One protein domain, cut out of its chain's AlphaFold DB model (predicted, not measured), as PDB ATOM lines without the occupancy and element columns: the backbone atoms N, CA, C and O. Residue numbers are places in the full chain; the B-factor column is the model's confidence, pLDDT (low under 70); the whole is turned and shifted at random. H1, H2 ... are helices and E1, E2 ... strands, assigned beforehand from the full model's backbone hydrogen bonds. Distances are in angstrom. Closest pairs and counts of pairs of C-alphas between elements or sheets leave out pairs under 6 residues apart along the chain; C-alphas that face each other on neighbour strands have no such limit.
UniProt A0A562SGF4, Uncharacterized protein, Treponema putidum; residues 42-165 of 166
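Overview. This is residues 42 to 165 of the 166 residues of an uncharacterized protein of Treponema putidum (UniProt A0A562SGF4). Two sheets face each other as a small sandwich: a four-stranded sheet, E1 E2 E4 E3, and a two-stranded hairpin, E5 E6. Helix H1 packs beside E5, short helix H2 grazes the larger sheet near one end, and long loops join the parts. The printed part has 124 residues, under half in named elements, in the order E1 E2 H1 E3 E4 H2 E5 E6; both sheets are antiparallel, and the class is mixed. It is compact, with a radius of gyration of the C-alphas of 14.5 A, and elongated, spanning 45 by 28 by 22 A.

Along the chain. Find C-alpha 42 at (146.365, 90.598, 136.738), where E1 begins, residues 42 to 48, 18.4 A long. E2 follows at residues 68 to 75, 22.8 A, then H1 at 91 to 97, E3 at 115 to 119 and E4 at 125 to 130, 16.1 A. H2 holds residues 132 to 137, E5 148 to 152, and E6 158 to 164, ending at C-alpha 164 at (151.596, 95.393, 145.907).

Arrangement. Look first at hairpin E1 and E2, where N 44 and O 73 are 2.9 A apart. Between E2 and E4, find N 70 and O 128 at 2.8 A; in hairpin E4 and E3, N 118 and O 127 at 2.9 A. E2, H1, E3 form a split strand-helix-strand unit, E4 between the two strands, with a right-handed crossover. In the sandwich, two sheets face to face, the strands of one stand at 35 degrees to those of the other. In hairpin E5 and E6, N 149 and O 163 are 2.8 A apart. The closest C-alphas of H1 and E5, Ile 97 and Thr 150, are 5.1 A apart. In H1 and H2 every O i to N i+4 pair is within hydrogen-bond range.

Size, cuts and confidence. The two C-alphas farthest apart, Thr 56 and Asp 155, are 47.0 A apart. The printed part has no cut; the links E1 to E2, E2 to H1 and H1 to E3 are long. Look at residue 141 for the one pLDDT under 70.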
ATOM      1  N   VAL A  42     146.283  89.232 136.211       98.12
ATOM      2  CA  VAL A  42     146.365  90.598 136.738       98.12
ATOM      3  C   VAL A  42     145.607  90.698 138.059       98.12
ATOM      4  O   VAL A  42     144.438  90.315 138.100       98.12
ATOM      5  N   PRO A  43     146.208  91.234 139.136       98.06
ATOM      6  CA  PRO A  43     145.460  91.594 140.335       98.06
ATOM      7  C   PRO A  43     144.467  92.717 140.024       98.06
ATOM      8  O   PRO A  43     144.851  93.745 139.470       98.06
ATOM      9  N   THR A  44     143.197  92.540 140.379       97.62
ATOM     10  CA  THR A  44     142.129  93.525 140.108       97.62
ATOM     11  C   THR A  44     141.631  94.245 141.353       97.62
ATOM     12  O   THR A  44     140.903  95.227 141.248       97.62
ATOM     13  N   GLY A  45     142.015  93.772 142.533       96.75
ATOM     14  CA  GLY A  45     141.676  94.388 143.808       96.75
ATOM     15  C   GLY A  45     141.961  93.445 144.966       96.75
ATOM     16  O   GLY A  45     142.349  92.293 144.760       96.75
ATOM     17  N   PHE A  46     141.747  93.921 146.186       96.81
ATOM     18  CA  PHE A  46     141.894  93.107 147.384       96.81
ATOM     19  C   PHE A  46     140.876  93.490 148.459       96.81
ATOM     20  O   PHE A  46     140.248  94.546 148.394       96.81
ATOM     21  N   SER A  47     140.713  92.615 149.444       95.62
ATOM     22  CA  SER A  47     139.959  92.876 150.669       95.62
ATOM     23  C   SER A  47     140.639  92.204 151.855       95.62
ATOM     24  O   SER A  47     141.258  91.152 151.695       95.62
ATOM     25  N   ILE A  48     140.488  92.785 153.039       95.19
ATOM     26  CA  ILE A  48     140.979  92.231 154.302       95.19
ATOM     27  C   ILE A  48     139.769  91.767 155.110       95.19
ATOM     28  O   ILE A  48     138.758  92.462 155.170       95.19
ATOM     29  N   ASP A  49     139.847  90.566 155.676       95.44
ATOM     30  CA  ASP A  49     138.736  89.933 156.396       95.44
ATOM     31  C   ASP A  49     138.463  90.553 157.777       95.44
ATOM     32  O   ASP A  49     137.374  90.392 158.332       95.44
ATOM     33  N   LYS A  50     139.445  91.263 158.340       91.75
ATOM     34  CA  LYS A  50     139.340  91.954 159.627       91.75
ATOM     35  C   LYS A  50     139.131  93.461 159.459       91.75
ATOM     36  O   LYS A  50     139.694  94.059 158.542       91.75
ATOM     37  N   PRO A  51     138.379  94.103 160.375       85.75
ATOM     38  CA  PRO A  51     138.237  95.550 160.375       85.75
ATOM     39  C   PRO A  51     139.600  96.211 160.586       85.75
ATOM     40  O   PRO A  51     140.345  95.860 161.503       85.75
ATOM     41  N   GLN A  52     139.905  97.175 159.728       84.25
ATOM     42  CA  GLN A  52     141.095  98.003 159.839       84.25
ATOM     43  C   GLN A  52     140.777  99.192 160.747       84.25
ATOM     44  O   GLN A  52     139.688  99.761 160.671       84.25
ATOM     45  N   GLN A  53     141.715  99.560 161.613       78.62
ATOM     46  CA  GLN A  53     141.585 100.720 162.493       78.62
ATOM     47  C   GLN A  53     142.583 101.782 162.069       78.62
ATOM     48  O   GLN A  53     143.685 101.446 161.661       78.62
ATOM     49  N   THR A  54     142.225 103.050 162.184       80.56
ATOM     50  CA  THR A  54     143.166 104.144 161.946       80.56
ATOM     51  C   THR A  54     143.639 104.664 163.293       80.56
ATOM     52  O   THR A  54     142.811 105.010 164.137       80.56
ATOM     53  N   ASN A  55     144.950 104.669 163.527       75.19
ATOM     54  CA  ASN A  55     145.506 105.230 164.755       75.19
ATOM     55  C   ASN A  55     145.445 106.773 164.738       75.19
ATOM     56  O   ASN A  55     145.066 107.392 163.742       75.19
ATOM     57  N   THR A  56     145.841 107.406 165.844       78.00
ATOM     58  CA  THR A  56     145.859 108.873 165.986       78.00
ATOM     59  C   THR A  56     146.705 109.571 164.912       78.00
ATOM     60  O   THR A  56     146.405 110.702 164.538       78.00
ATOM     61  N   ASP A  57     147.699 108.878 164.353       76.50
ATOM     62  CA  ASP A  57     148.605 109.379 163.314       76.50
ATOM     63  C   ASP A  57     148.090 109.117 161.887       76.50
ATOM     64  O   ASP A  57     148.838 109.220 160.916       76.50
ATOM     65  N   SER A  58     146.807 108.773 161.732       77.38
ATOM     66  CA  SER A  58     146.184 108.438 160.443       77.38
ATOM     67  C   SER A  58     146.773 107.205 159.740       77.38
ATOM     68  O   SER A  58     146.557 107.004 158.545       77.38
ATOM     69  N   VAL A  59     147.476 106.339 160.476       74.56
ATOM     70  CA  VAL A  59     148.029 105.081 159.963       74.56
ATOM     71  C   VAL A  59     146.990 103.978 160.087       74.56
ATOM     72  O   VAL A  59     146.403 103.766 161.150       74.56
ATOM     73  N   GLN A  60     146.778 103.249 158.994       78.38
ATOM     74  CA  GLN A  60     145.898 102.092 158.975       78.38
ATOM     75  C   GLN A  60     146.581 100.885 159.637       78.38
ATOM     76  O   GLN A  60     147.656 100.450 159.235       78.38
ATOM     77  N   CYS A  61     145.932 100.332 160.652       79.75
ATOM     78  CA  CYS A  61     146.381  99.215 161.464       79.75
ATOM     79  C   CYS A  61     145.452  98.014 161.285       79.75
ATOM     80  O   CYS A  61     144.232  98.144 161.139       79.75
ATOM     81  N   ILE A  62     146.042  96.827 161.344       87.06
ATOM     82  CA  ILE A  62     145.345  95.546 161.279       87.06
ATOM     83  C   ILE A  62     145.449  94.887 162.666       87.06
ATOM     84  O   ILE A  62     146.516  94.955 163.279       87.06
ATOM     85  N   PRO A  63     144.380  94.259 163.191       88.69
ATOM     86  CA  PRO A  63     144.444  93.563 164.474       88.69
ATOM     87  C   PRO A  63     145.397  92.360 164.426       88.69
ATOM     88  O   PRO A  63     145.433  91.639 163.437       88.69
ATOM     89  N   SER A  64     146.110  92.099 165.523       90.62
ATOM     90  CA  SER A  64     147.107  91.018 165.628       90.62
ATOM     91  C   SER A  64     146.627  89.772 166.381       90.62
ATOM     92  O   SER A  64     147.308  88.747 166.408       90.62
ATOM     93  N   THR A  65     145.486  89.868 167.076       90.38
ATOM     94  CA  THR A  65     145.034  88.833 168.020       90.38
ATOM     95  C   THR A  65     144.743  87.511 167.320       90.38
ATOM     96  O   THR A  65     144.991  86.448 167.882       90.38
ATOM     97  N   ASN A  66     144.227  87.596 166.096       93.44
ATOM     98  CA  ASN A  66     143.842  86.470 165.261       93.44
ATOM     99  C   ASN A  66     144.567  86.550 163.919       93.44
ATOM    100  O   ASN A  66     145.149  87.578 163.581       93.44
ATOM    101  N   GLU A  67     144.487  85.468 163.150       96.44
ATOM    102  CA  GLU A  67     144.903  85.485 161.753       96.44
ATOM    103  C   GLU A  67     144.149  86.562 160.973       96.44
ATOM    104  O   GLU A  67     142.975  86.847 161.245       96.44
ATOM    105  N   VAL A  68     144.846  87.139 160.001       96.31
ATOM    106  CA  VAL A  68     144.291  88.106 159.055       96.31
ATOM    107  C   VAL A  68     144.544  87.582 157.657       96.31
ATOM    108  O   VAL A  68     145.679  87.254 157.317       96.31
ATOM    109  N   THR A  69     143.506  87.555 156.833       97.94
ATOM    110  CA  THR A  69     143.579  87.105 155.448       97.94
ATOM    111  C   THR A  69     143.337  88.264 154.489       97.94
ATOM    112  O   THR A  69     142.255  88.854 154.427       97.94
ATOM    113  N   LEU A  70     144.342  88.533 153.659       97.00
ATOM    114  CA  LEU A  70     144.229  89.338 152.453       97.00
ATOM    115  C   LEU A  70     143.719  88.456 151.315       97.00
ATOM    116  O   LEU A  70     144.380  87.512 150.882       97.00
ATOM    117  N   THR A  71     142.539  88.795 150.810       98.31
ATOM    118  CA  THR A  71     141.937  88.174 149.630       98.31
ATOM    119  C   THR A  71     142.230  89.045 148.421       98.31
ATOM    120  O   THR A  71     141.652  90.119 148.281       98.31
ATOM    121  N   ILE A  72     143.117  88.590 147.544       98.56
ATOM    122  CA  ILE A  72     143.541  89.300 146.337       98.56
ATOM    123  C   ILE A  72     142.791  88.703 145.151       98.56
ATOM    124  O   ILE A  72     142.950  87.524 144.836       98.56
ATOM    125  N   LYS A  73     141.967  89.510 144.483       98.44
ATOM    126  CA  LYS A  73     141.221  89.103 143.290       98.44
ATOM    127  C   LYS A  73     142.124  89.151 142.066       98.44
ATOM    128  O   LYS A  73     142.876  90.107 141.880       98.44
ATOM    129  N   LEU A  74     142.010  88.139 141.216       98.62
ATOM    130  CA  LEU A  74     142.762  87.997 139.979       98.62
ATOM    131  C   LEU A  74     141.816  87.985 138.777       98.62
ATOM    132  O   LEU A  74     140.853  87.222 138.724       98.62
ATOM    133  N   HIS A  75     142.148  88.765 137.755       98.12
ATOM    134  CA  HIS A  75     141.706  88.485 136.400       98.12
ATOM    135  C   HIS A  75     142.608  87.386 135.827       98.12
ATOM    136  O   HIS A  75     143.775  87.634 135.533       98.12
ATOM    137  N   ASN A  76     142.074  86.167 135.723       97.75
ATOM    138  CA  ASN A  76     142.783  84.980 135.238       97.75
ATOM    139  C   ASN A  76     141.916  84.232 134.204       97.75
ATOM    140  O   ASN A  76     141.351  83.177 134.512       97.75
ATOM    141  N   PRO A  77     141.748  84.777 132.985       96.12
ATOM    142  CA  PRO A  77     140.749  84.294 132.028       96.12
ATOM    143  C   PRO A  77     141.046  82.881 131.503       96.12
ATOM    144  O   PRO A  77     140.137  82.186 131.055       96.12
ATOM    145  N   ARG A  78     142.302  82.422 131.597       96.00
ATOM    146  CA  ARG A  78     142.736  81.075 131.190       96.00
ATOM    147  C   ARG A  78     142.998  80.125 132.360       96.00
ATOM    148  O   ARG A  78     143.500  79.028 132.137       96.00
ATOM    149  N   LYS A  79     142.633  80.505 133.592       96.06
ATOM    150  CA  LYS A  79     142.762  79.655 134.789       96.06
ATOM    151  C   LYS A  79     144.180  79.079 134.944       96.06
ATOM    152  O   LYS A  79     144.358  77.878 135.178       96.06
ATOM    153  N   PHE A  80     145.193  79.934 134.827       97.88
ATOM    154  CA  PHE A  80     146.574  79.560 135.117       97.88
ATOM    155  C   PHE A  80     146.730  79.171 136.583       97.88
ATOM    156  O   PHE A  80     146.248  79.880 137.473       97.88
ATOM    157  N   THR A  81     147.400  78.044 136.816       98.12
ATOM    158  CA  THR A  81     147.869  77.673 138.151       98.12
ATOM    159  C   THR A  81     149.118  78.487 138.440       98.12
ATOM    160  O   THR A  81     150.074  78.438 137.666       98.12
ATOM    161  N   LEU A  82     149.096  79.258 139.519       98.25
ATOM    162  CA  LEU A  82     150.235  80.063 139.928       98.25
ATOM    163  C   LEU A  82     151.174  79.248 140.816       98.25
ATOM    164  O   LEU A  82     150.741  78.390 141.582       98.25
ATOM    165  N   ILE A  83     152.464  79.546 140.726       97.81
ATOM    166  CA  ILE A  83     153.466  79.061 141.663       97.81
ATOM    167  C   ILE A  83     153.260  79.814 142.978       97.81
ATOM    168  O   ILE A  83     153.431  81.031 143.041       97.81
ATOM    169  N   THR A  84     152.914  79.077 144.026       97.62
ATOM    170  CA  THR A  84     152.913  79.552 145.411       97.62
ATOM    171  C   THR A  84     153.978  78.800 146.206       97.62
ATOM    172  O   THR A  84     154.355  77.691 145.812       97.62
ATOM    173  N   PRO A  85     154.490  79.367 147.310       97.12
ATOM    174  CA  PRO A  85     155.420  78.641 148.159       97.12
ATOM    175  C   PRO A  85     154.795  77.352 148.709       97.12
ATOM    176  O   PRO A  85     153.581  77.232 148.868       97.12
ATOM    177  N   THR A  86     155.648  76.393 149.033       95.12
ATOM    178  CA  THR A  86     155.312  75.166 149.763       95.12
ATOM    179  C   THR A  86     156.210  75.051 150.991       95.12
ATOM    180  O   THR A  86     157.248  75.708 151.063       95.12
ATOM    181  N   SER A  87     155.862  74.182 151.941       89.38
ATOM    182  CA  SER A  87     156.675  73.946 153.146       89.38
ATOM    183  C   SER A  87     158.100  73.450 152.850       89.38
ATOM    184  O   SER A  87     158.983  73.561 153.694       89.38
ATOM    185  N   THR A  88     158.352  72.939 151.640       92.31
ATOM    186  CA  THR A  88     159.672  72.488 151.171       92.31
ATOM    187  C   THR A  88     160.394  73.515 150.294       92.31
ATOM    188  O   THR A  88     161.476  73.228 149.784       92.31
ATOM    189  N   SER A  89     159.795  74.682 150.045       94.94
ATOM    190  CA  SER A  89     160.392  75.722 149.205       94.94
ATOM    191  C   SER A  89     161.587  76.369 149.901       94.94
ATOM    192  O   SER A  89     161.538  76.680 151.089       94.94
ATOM    193  N   SER A  90     162.666  76.617 149.153       95.62
ATOM    194  CA  SER A  90     163.821  77.341 149.689       95.62
ATOM    195  C   SER A  90     163.463  78.807 149.960       95.62
ATOM    196  O   SER A  90     162.664  79.399 149.234       95.62
ATOM    197  N   ALA A  91     164.099  79.439 150.952       93.38
ATOM    198  CA  ALA A  91     163.862  80.855 151.262       93.38
ATOM    199  C   ALA A  91     164.111  81.783 150.055       93.38
ATOM    200  O   ALA A  91     163.450  82.812 149.907       93.38
ATOM    201  N   THR A  92     165.048  81.421 149.176       95.06
ATOM    202  CA  THR A  92     165.336  82.162 147.941       95.06
ATOM    203  C   THR A  92     164.198  82.040 146.931       95.06
ATOM    204  O   THR A  92     163.863  83.020 146.271       95.06
ATOM    205  N   ASP A  93     163.584  80.864 146.803       95.69
ATOM    206  CA  ASP A  93     162.459  80.666 145.884       95.69
ATOM    207  C   ASP A  93     161.183  81.325 146.400       95.69
ATOM    208  O   ASP A  93     160.469  81.951 145.618       95.69
ATOM    209  N   VAL A  94     160.947  81.290 147.716       97.12
ATOM    210  CA  VAL A  94     159.851  82.038 148.347       97.12
ATOM    211  C   VAL A  94     159.962  83.532 148.035       97.12
ATOM    212  O   VAL A  94     158.987  84.130 147.586       97.12
ATOM    213  N   GLN A  95     161.157  84.118 148.164       95.56
ATOM    214  CA  GLN A  95     161.388  85.544 147.888       95.56
ATOM    215  C   GLN A  95     161.219  85.941 146.413       95.56
ATOM    216  O   GLN A  95     160.971  87.109 146.118       95.56
ATOM    217  N   LYS A  96     161.315  84.994 145.467       95.69
ATOM    218  CA  LYS A  96     160.958  85.253 144.059       95.69
ATOM    219  C   LYS A  96     159.446  85.384 143.863       95.69
ATOM    220  O   LYS A  96     159.021  85.984 142.877       95.69
ATOM    221  N   ILE A  97     158.650  84.794 144.758       97.81
ATOM    222  CA  ILE A  97     157.187  84.769 144.688       97.81
ATOM    223  C   ILE A  97     156.596  85.926 145.491       97.81
ATOM    224  O   ILE A  97     155.762  86.661 144.972       97.81
ATOM    225  N   ILE A  98     157.029  86.103 146.736       98.00
ATOM    226  CA  ILE A  98     156.518  87.124 147.650       98.00
ATOM    227  C   ILE A  98     157.663  87.729 148.460       98.00
ATOM    228  O   ILE A  98     158.513  87.015 148.988       98.00
ATOM    229  N   ASN A  99     157.671  89.053 148.563       96.50
ATOM    230  CA  ASN A  99     158.688  89.805 149.282       96.50
ATOM    231  C   ASN A  99     158.045  90.880 150.163       96.50
ATOM    232  O   ASN A  99     157.037  91.475 149.787       96.50
ATOM    233  N   PHE A 100     158.653  91.157 151.308       95.19
ATOM    234  CA  PHE A 100     158.249  92.205 152.239       95.19
ATOM    235  C   PHE A 100     159.358  93.253 152.286       95.19
ATOM    236  O   PHE A 100     160.219  93.224 153.164       95.19
ATOM    237  N   SER A 101     159.383  94.166 151.312       92.06
ATOM    238  CA  SER A 101     160.480  95.136 151.145       92.06
ATOM    239  C   SER A 101     160.631  96.109 152.317       92.06
ATOM    240  O   SER A 101     161.678  96.731 152.474       92.06
ATOM    241  N   GLY A 102     159.586  96.252 153.133       90.56
ATOM    242  CA  GLY A 102     159.596  97.046 154.355       90.56
ATOM    243  C   GLY A 102     160.251  96.371 155.562       90.56
ATOM    244  O   GLY A 102     160.283  96.984 156.630       90.56
ATOM    245  N   LEU A 103     160.748  95.138 155.414       92.38
ATOM    246  CA  LEU A 103     161.361  94.341 156.475       92.38
ATOM    247  C   LEU A 103     162.805  93.967 156.119       92.38
ATOM    248  O   LEU A 103     163.094  93.508 155.015       92.38
ATOM    249  N   SER A 104     163.712  94.102 157.087       90.31
ATOM    250  CA  SER A 104     165.107  93.660 156.943       90.31
ATOM    251  C   SER A 104     165.244  92.136 156.994       90.31
ATOM    252  O   SER A 104     166.069  91.559 156.292       90.31
ATOM    253  N   THR A 105     164.424  91.479 157.817       92.50
ATOM    254  CA  THR A 105     164.335  90.019 157.917       92.50
ATOM    255  C   THR A 105     163.008  89.566 157.334       92.50
ATOM    256  O   THR A 105     161.949  89.994 157.790       92.50
ATOM    257  N   GLN A 106     163.066  88.705 156.318       94.75
ATOM    258  CA  GLN A 106     161.868  88.188 155.667       94.75
ATOM    259  C   GLN A 106     161.149  87.172 156.573       94.75
ATOM    260  O   GLN A 106     161.812  86.308 157.157       94.75
ATOM    261  N   PRO A 107     159.810  87.236 156.685       94.69
ATOM    262  CA  PRO A 107     159.050  86.257 157.448       94.69
ATOM    263  C   PRO A 107     159.104  84.875 156.791       94.69
ATOM    264  O   PRO A 107     159.156  84.740 155.567       94.69
ATOM    265  N   VAL A 108     159.073  83.830 157.618       95.50
ATOM    266  CA  VAL A 108     159.189  82.441 157.159       95.50
ATOM    267  C   VAL A 108     157.823  81.918 156.718       95.50
ATOM    268  O   VAL A 108     156.864  81.949 157.494       95.50
ATOM    269  N   TYR A 109     157.744  81.412 155.488       97.31
ATOM    270  CA  TYR A 109     156.541  80.772 154.957       97.31
ATOM    271  C   TYR A 109     156.102  79.580 155.823       97.31
ATOM    272  O   TYR A 109     156.941  78.795 156.258       97.31
ATOM    273  N   ASP A 110     154.793  79.456 156.056       94.88
ATOM    274  CA  ASP A 110     154.152  78.360 156.798       94.88
ATOM    275  C   ASP A 110     154.711  78.145 158.221       94.88
ATOM    276  O   ASP A 110     154.810  77.034 158.736       94.88
ATOM    277  N   SER A 111     155.092  79.243 158.881       94.12
ATOM    278  CA  SER A 111     155.534  79.247 160.280       94.12
ATOM    279  C   SER A 111     154.529  79.960 161.186       94.12
ATOM    280  O   SER A 111     153.795  80.843 160.743       94.12
ATOM    281  N   THR A 112     154.527  79.641 162.484       91.12
ATOM    282  CA  THR A 112     153.649  80.283 163.487       91.12
ATOM    283  C   THR A 112     153.846  81.801 163.595       91.12
ATOM    284  O   THR A 112     152.913  82.520 163.956       91.12
ATOM    285  N   ASN A 113     155.037  82.289 163.235       93.50
ATOM    286  CA  ASN A 113     155.414  83.703 163.214       93.50
ATOM    287  C   ASN A 113     155.558  84.252 161.786       93.50
ATOM    288  O   ASN A 113     156.270  85.230 161.571       93.50
ATOM    289  N   GLY A 114     154.917  83.618 160.805       96.00
ATOM    290  CA  GLY A 114     155.009  84.013 159.406       96.00
ATOM    291  C   GLY A 114     153.653  84.136 158.731       96.00
ATOM    292  O   GLY A 114     152.732  84.775 159.243       96.00
ATOM    293  N   TYR A 115     153.544  83.547 157.544       97.62
ATOM    294  CA  TYR A 115     152.368  83.677 156.693       97.62
ATOM    295  C   TYR A 115     152.187  82.457 155.788       97.62
ATOM    296  O   TYR A 115     153.125  81.689 155.570       97.62
ATOM    297  N   THR A 116     150.995  82.312 155.216       98.25
ATOM    298  CA  THR A 116     150.720  81.391 154.104       98.25
ATOM    299  C   THR A 116     150.202  82.161 152.893       98.25
ATOM    300  O   THR A 116     149.630  83.238 153.037       98.25
ATOM    301  N   LEU A 117     150.425  81.634 151.692       98.56
ATOM    302  CA  LEU A 117     149.996  82.225 150.427       98.56
ATOM    303  C   LEU A 117     149.478  81.105 149.534       98.56
ATOM    304  O   LEU A 117     150.251  80.260 149.093       98.56
ATOM    305  N   GLU A 118     148.184  81.122 149.252       98.06
ATOM    306  CA  GLU A 118     147.509  80.045 148.532       98.06
ATOM    307  C   GLU A 118     146.684  80.596 147.375       98.06
ATOM    308  O   GLU A 118     146.027  81.631 147.500       98.06
ATOM    309  N   GLN A 119     146.671  79.887 146.247       98.50
ATOM    310  CA  GLN A 119     145.722  80.147 145.171       98.50
ATOM    311  C   GLN A 119     144.461  79.307 145.388       98.50
ATOM    312  O   GLN A 119     144.539  78.113 145.673       98.50
ATOM    313  N   THR A 120     143.284  79.911 145.232       97.94
ATOM    314  CA  THR A 120     142.020  79.172 145.330       97.94
ATOM    315  C   THR A 120     141.869  78.150 144.194       97.94
ATOM    316  O   THR A 120     142.396  78.366 143.100       97.94
ATOM    317  N   PRO A 121     141.093  77.061 144.387       97.69
ATOM    318  CA  PRO A 121     140.895  76.039 143.351       97.69
ATOM    319  C   PRO A 121     140.298  76.563 142.037       97.69
ATOM    320  O   PRO A 121     140.587  76.035 140.964       97.69
ATOM    321  N   ASP A 122     139.477  77.616 142.102       97.19
ATOM    322  CA  ASP A 122     138.910  78.286 140.926       97.19
ATOM    323  C   ASP A 122     139.910  79.213 140.205       97.19
ATOM    324  O   ASP A 122     139.643  79.659 139.087       97.19
ATOM    325  N   LYS A 123     141.077  79.446 140.824       98.25
ATOM    326  CA  LYS A 123     142.222  80.223 140.335       98.25
ATOM    327  C   LYS A 123     141.947  81.709 140.129       98.25
ATOM    328  O   LYS A 123     142.713  82.389 139.440       98.25
ATOM    329  N   THR A 124     140.878  82.215 140.737       98.00
ATOM    330  CA  THR A 124     140.472  83.623 140.642       98.00
ATOM    331  C   THR A 124     140.945  84.463 141.824       98.00
ATOM    332  O   THR A 124     140.823  85.687 141.791       98.00
ATOM    333  N   VAL A 125     141.505  83.835 142.863       98.50
ATOM    334  CA  VAL A 125     141.908  84.506 144.098       98.50
ATOM    335  C   VAL A 125     143.253  83.975 144.602       98.50
ATOM    336  O   VAL A 125     143.528  82.776 144.534       98.50
ATOM    337  N   LEU A 126     144.068  84.877 145.153       98.56
ATOM    338  CA  LEU A 126     145.155  84.548 146.077       98.56
ATOM    339  C   LEU A 126     144.742  84.921 147.502       98.56
ATOM    340  O   LEU A 126     144.234  86.017 147.742       98.56
ATOM    341  N   LYS A 127     144.973  84.014 148.447       98.50
ATOM    342  CA  LYS A 127     144.780  84.228 149.879       98.50
ATOM    343  C   LYS A 127     146.138  84.310 150.548       98.50
ATOM    344  O   LYS A 127     146.840  83.308 150.631       98.50
ATOM    345  N   LEU A 128     146.493  85.497 151.021       98.50
ATOM    346  CA  LEU A 128     147.651  85.704 151.880       98.50
ATOM    347  C   LEU A 128     147.165  85.787 153.323       98.50
ATOM    348  O   LEU A 128     146.422  86.704 153.659       98.50
ATOM    349  N   THR A 129     147.575  84.849 154.170       98.12
ATOM    350  CA  THR A 129     147.170  84.820 155.580       98.12
ATOM    351  C   THR A 129     148.360  85.105 156.473       98.12
ATOM    352  O   THR A 129     149.320  84.338 156.495       98.12
ATOM    353  N   TYR A 130     148.283  86.188 157.238       97.31
ATOM    354  CA  TYR A 130     149.246  86.512 158.281       97.31
ATOM    355  C   TYR A 130     148.910  85.781 159.569       97.31
ATOM    356  O   TYR A 130     147.772  85.821 160.044       97.31
ATOM    357  N   LYS A 131     149.920  85.133 160.154       97.25
ATOM    358  CA  LYS A 131     149.778  84.445 161.434       97.25
ATOM    359  C   LYS A 131     149.846  85.447 162.591       97.25
ATOM    360  O   LYS A 131     150.558  86.448 162.485       97.25
ATOM    361  N   PRO A 132     149.175  85.184 163.730       95.44
ATOM    362  CA  PRO A 132     149.150  86.118 164.855       95.44
ATOM    363  C   PRO A 132     150.551  86.446 165.380       95.44
ATOM    364  O   PRO A 132     150.812  87.576 165.770       95.44
ATOM    365  N   GLY A 133     151.470  85.472 165.364       94.75
ATOM    366  CA  GLY A 133     152.853  85.684 165.789       94.75
ATOM    367  C   GLY A 133     153.603  86.691 164.913       94.75
ATOM    368  O   GLY A 133     154.320  87.537 165.441       94.75
ATOM    369  N   PHE A 134     153.373  86.656 163.595       95.19
ATOM    370  CA  PHE A 134     153.922  87.642 162.662       95.19
ATOM    371  C   PHE A 134     153.341  89.031 162.930       95.19
ATOM    372  O   PHE A 134     154.082  89.995 163.082       95.19
ATOM    373  N   LEU A 135     152.015  89.126 163.053       94.00
ATOM    374  CA  LEU A 135     151.332  90.400 163.280       94.00
ATOM    375  C   LEU A 135     151.780  91.060 164.589       94.00
ATOM    376  O   LEU A 135     152.100  92.243 164.586       94.00
ATOM    377  N   LYS A 136     151.871  90.291 165.682       92.44
ATOM    378  CA  LYS A 136     152.332  90.773 166.995       92.44
ATOM    379  C   LYS A 136     153.762  91.300 166.969       92.44
ATOM    380  O   LYS A 136     154.057  92.298 167.612       92.44
ATOM    381  N   ALA A 137     154.648  90.670 166.195       91.50
ATOM    382  CA  ALA A 137     156.026  91.140 166.039       91.50
ATOM    383  C   ALA A 137     156.124  92.526 165.366       91.50
ATOM    384  O   ALA A 137     157.162  93.184 165.470       91.50
ATOM    385  N   HIS A 138     155.051  92.971 164.703       89.44
ATOM    386  CA  HIS A 138     154.977  94.236 163.971       89.44
ATOM    387  C   HIS A 138     153.856  95.175 164.460       89.44
ATOM    388  O   HIS A 138     153.591  96.200 163.823       89.44
ATOM    389  N   GLU A 139     153.230  94.890 165.609       80.19
ATOM    390  CA  GLU A 139     152.445  95.884 166.345       80.19
ATOM    391  C   GLU A 139     153.370  97.066 166.678       80.19
ATOM    392  O   GLU A 139     154.535  96.864 167.005       80.19
ATOM    393  N   TRP A 140     152.905  98.307 166.541       74.44
ATOM    394  CA  TRP A 140     153.718  99.531 166.715       74.44
ATOM    395  C   TRP A 140     154.658  99.906 165.563       74.44
ATOM    396  O   TRP A 140     155.624 100.636 165.765       74.44
ATOM    397  N   SER A 141     154.337  99.496 164.330       69.06
ATOM    398  CA  SER A 141     155.000 100.010 163.120       69.06
ATOM    399  C   SER A 141     156.511  99.742 163.077       69.06
ATOM    400  O   SER A 141     157.264 100.478 162.438       69.06
ATOM    401  N   ASN A 142     156.965  98.650 163.702       76.56
ATOM    402  CA  ASN A 142     158.367  98.218 163.705       76.56
ATOM    403  C   ASN A 142     158.819  97.599 162.359       76.56
ATOM    404  O   ASN A 142     159.681  96.726 162.302       76.56
ATOM    405  N   GLY A 143     158.171  97.991 161.264       80.75
ATOM    406  CA  GLY A 143     158.382  97.451 159.930       80.75
ATOM    407  C   GLY A 143     157.113  97.518 159.091       80.75
ATOM    408  O   GLY A 143     156.007  97.328 159.597       80.75
ATOM    409  N   ASN A 144     157.273  97.786 157.797       87.56
ATOM    410  CA  ASN A 144     156.164  97.737 156.856       87.56
ATOM    411  C   ASN A 144     155.984  96.288 156.363       87.56
ATOM    412  O   ASN A 144     156.841  95.750 155.663       87.56
ATOM    413  N   ILE A 145     154.860  95.674 156.739       91.56
ATOM    414  CA  ILE A 145     154.503  94.285 156.410       91.56
ATOM    415  C   ILE A 145     153.740  94.147 155.083       91.56
ATOM    416  O   ILE A 145     153.198  93.080 154.788       91.56
ATOM    417  N   SER A 146     153.687  95.206 154.275       92.62
ATOM    418  CA  SER A 146     153.103  95.170 152.940       92.62
ATOM    419  C   SER A 146     153.849  94.189 152.028       92.62
ATOM    420  O   SER A 146     155.062  94.322 151.839       92.62
ATOM    421  N   PRO A 147     153.145  93.210 151.440       96.25
ATOM    422  CA  PRO A 147     153.722  92.233 150.545       96.25
ATOM    423  C   PRO A 147     153.765  92.790 149.123       96.25
ATOM    424  O   PRO A 147     152.853  93.476 148.654       96.25
ATOM    425  N   GLU A 148     154.789  92.374 148.403       97.69
ATOM    426  CA  GLU A 148     154.856  92.418 146.956       97.69
ATOM    427  C   GLU A 148     154.824  90.979 146.434       97.69
ATOM    428  O   GLU A 148     155.671  90.173 146.811       97.69
ATOM    429  N   ILE A 149     153.856  90.643 145.578       98.44
ATOM    430  CA  ILE A 149     153.665  89.283 145.056       98.44
ATOM    431  C   ILE A 149     153.851  89.278 143.543       98.44
ATOM    432  O   ILE A 149     153.091  89.902 142.797       98.44
ATOM    433  N   THR A 150     154.843  88.520 143.089       98.31
ATOM    434  CA  THR A 150     155.084  88.236 141.676       98.31
ATOM    435  C   THR A 150     154.226  87.057 141.231       98.31
ATOM    436  O   THR A 150     154.254  85.988 141.834       98.31
ATOM    437  N   LEU A 151     153.488  87.233 140.135       98.38
ATOM    438  CA  LEU A 151     152.631  86.188 139.582       98.38
ATOM    439  C   LEU A 151     153.402  85.384 138.531       98.38
ATOM    440  O   LEU A 151     153.808  85.914 137.495       98.38
ATOM    441  N   MET A 152     153.599  84.095 138.797       97.75
ATOM    442  CA  MET A 152     154.246  83.156 137.877       97.75
ATOM    443  C   MET A 152     153.363  81.926 137.708       97.75
ATOM    444  O   MET A 152     152.866  81.401 138.696       97.75
ATOM    445  N   SER A 153     153.161  81.472 136.477       97.31
ATOM    446  CA  SER A 153     152.458  80.229 136.164       97.31
ATOM    447  C   SER A 153     153.374  79.024 136.379       97.31
ATOM    448  O   SER A 153     154.584  79.105 136.165       97.31
ATOM    449  N   THR A 154     152.801  77.873 136.729       96.75
ATOM    450  CA  THR A 154     153.534  76.596 136.831       96.75
ATOM    451  C   THR A 154     154.135  76.132 135.502       96.75
ATOM    452  O   THR A 154     154.999  75.264 135.492       96.75
ATOM    453  N   ASP A 155     153.698  76.706 134.379       94.75
ATOM    454  CA  ASP A 155     154.292  76.482 133.053       94.75
ATOM    455  C   ASP A 155     155.551  77.332 132.773       94.75
ATOM    456  O   ASP A 155     156.090  77.291 131.669       94.75
ATOM    457  N   GLY A 156     156.018  78.104 133.761       92.38
ATOM    458  CA  GLY A 156     157.245  78.898 133.686       92.38
ATOM    459  C   GLY A 156     157.049  80.347 133.238       92.38
ATOM    460  O   GLY A 156     158.007  81.121 133.263       92.38
ATOM    461  N   ARG A 157     155.833  80.761 132.861       94.31
ATOM    462  CA  ARG A 157     155.562  82.166 132.526       94.31
ATOM    463  C   ARG A 157     155.560  83.053 133.759       94.31
ATOM    464  O   ARG A 157     154.877  82.772 134.738       94.31
ATOM    465  N   LYS A 158     156.248  84.186 133.665       96.94
ATOM    466  CA  LYS A 158     156.104  85.307 134.593       96.94
ATOM    467  C   LYS A 158     155.180  86.346 133.966       96.94
ATOM    468  O   LYS A 158     155.447  86.797 132.855       96.94
ATOM    469  N   PHE A 159     154.120  86.715 134.675       97.88
ATOM    470  CA  PHE A 159     153.166  87.723 134.218       97.88
ATOM    471  C   PHE A 159     153.709  89.136 134.443       97.88
ATOM    472  O   PHE A 159     154.540  89.372 135.327       97.88
ATOM    473  N   SER A 160     153.256  90.085 133.624       96.56
ATOM    474  CA  SER A 160     153.792  91.453 133.630       96.56
ATOM    475  C   SER A 160     153.352  92.273 134.845       96.56
ATOM    476  O   SER A 160     154.037  93.220 135.243       96.56
ATOM    477  N   LYS A 161     152.211  91.924 135.449       97.50
ATOM    478  CA  LYS A 161     151.671  92.590 136.636       97.50
ATOM    479  C   LYS A 161     152.003  91.811 137.906       97.50
ATOM    480  O   LYS A 161     151.963  90.586 137.948       97.50
ATOM    481  N   LYS A 162     152.292  92.568 138.960       97.06
ATOM    482  CA  LYS A 162     152.481  92.092 140.333       97.06
ATOM    483  C   LYS A 162     151.431  92.721 141.238       97.06
ATOM    484  O   LYS A 162     150.866  93.761 140.896       97.06
ATOM    485  N   PHE A 163     151.175  92.094 142.377       98.00
ATOM    486  CA  PHE A 163     150.387  92.702 143.445       98.00
ATOM    487  C   PHE A 163     151.320  93.439 144.411       98.00
ATOM    488  O   PHE A 163     152.380  92.916 144.742       98.00
ATOM    489  N   SER A 164     150.918  94.626 144.859       95.94
ATOM    490  CA  SER A 164     151.596  95.393 145.907       95.94
ATOM    491  C   SER A 164     150.536  96.004 146.814       95.94
ATOM    492  O   SER A 164     149.615  96.656 146.319       95.94
ATOM    493  N   LEU A 165     150.664  95.794 148.121       90.81
ATOM    494  CA  LEU A 165     149.843  96.467 149.129       90.81
ATOM    495  C   LEU A 165     150.529  97.775 149.543       90.81
ATOM    496  O   LEU A 165     151.031  97.903 150.652       90.81
TER     497      LEU A 165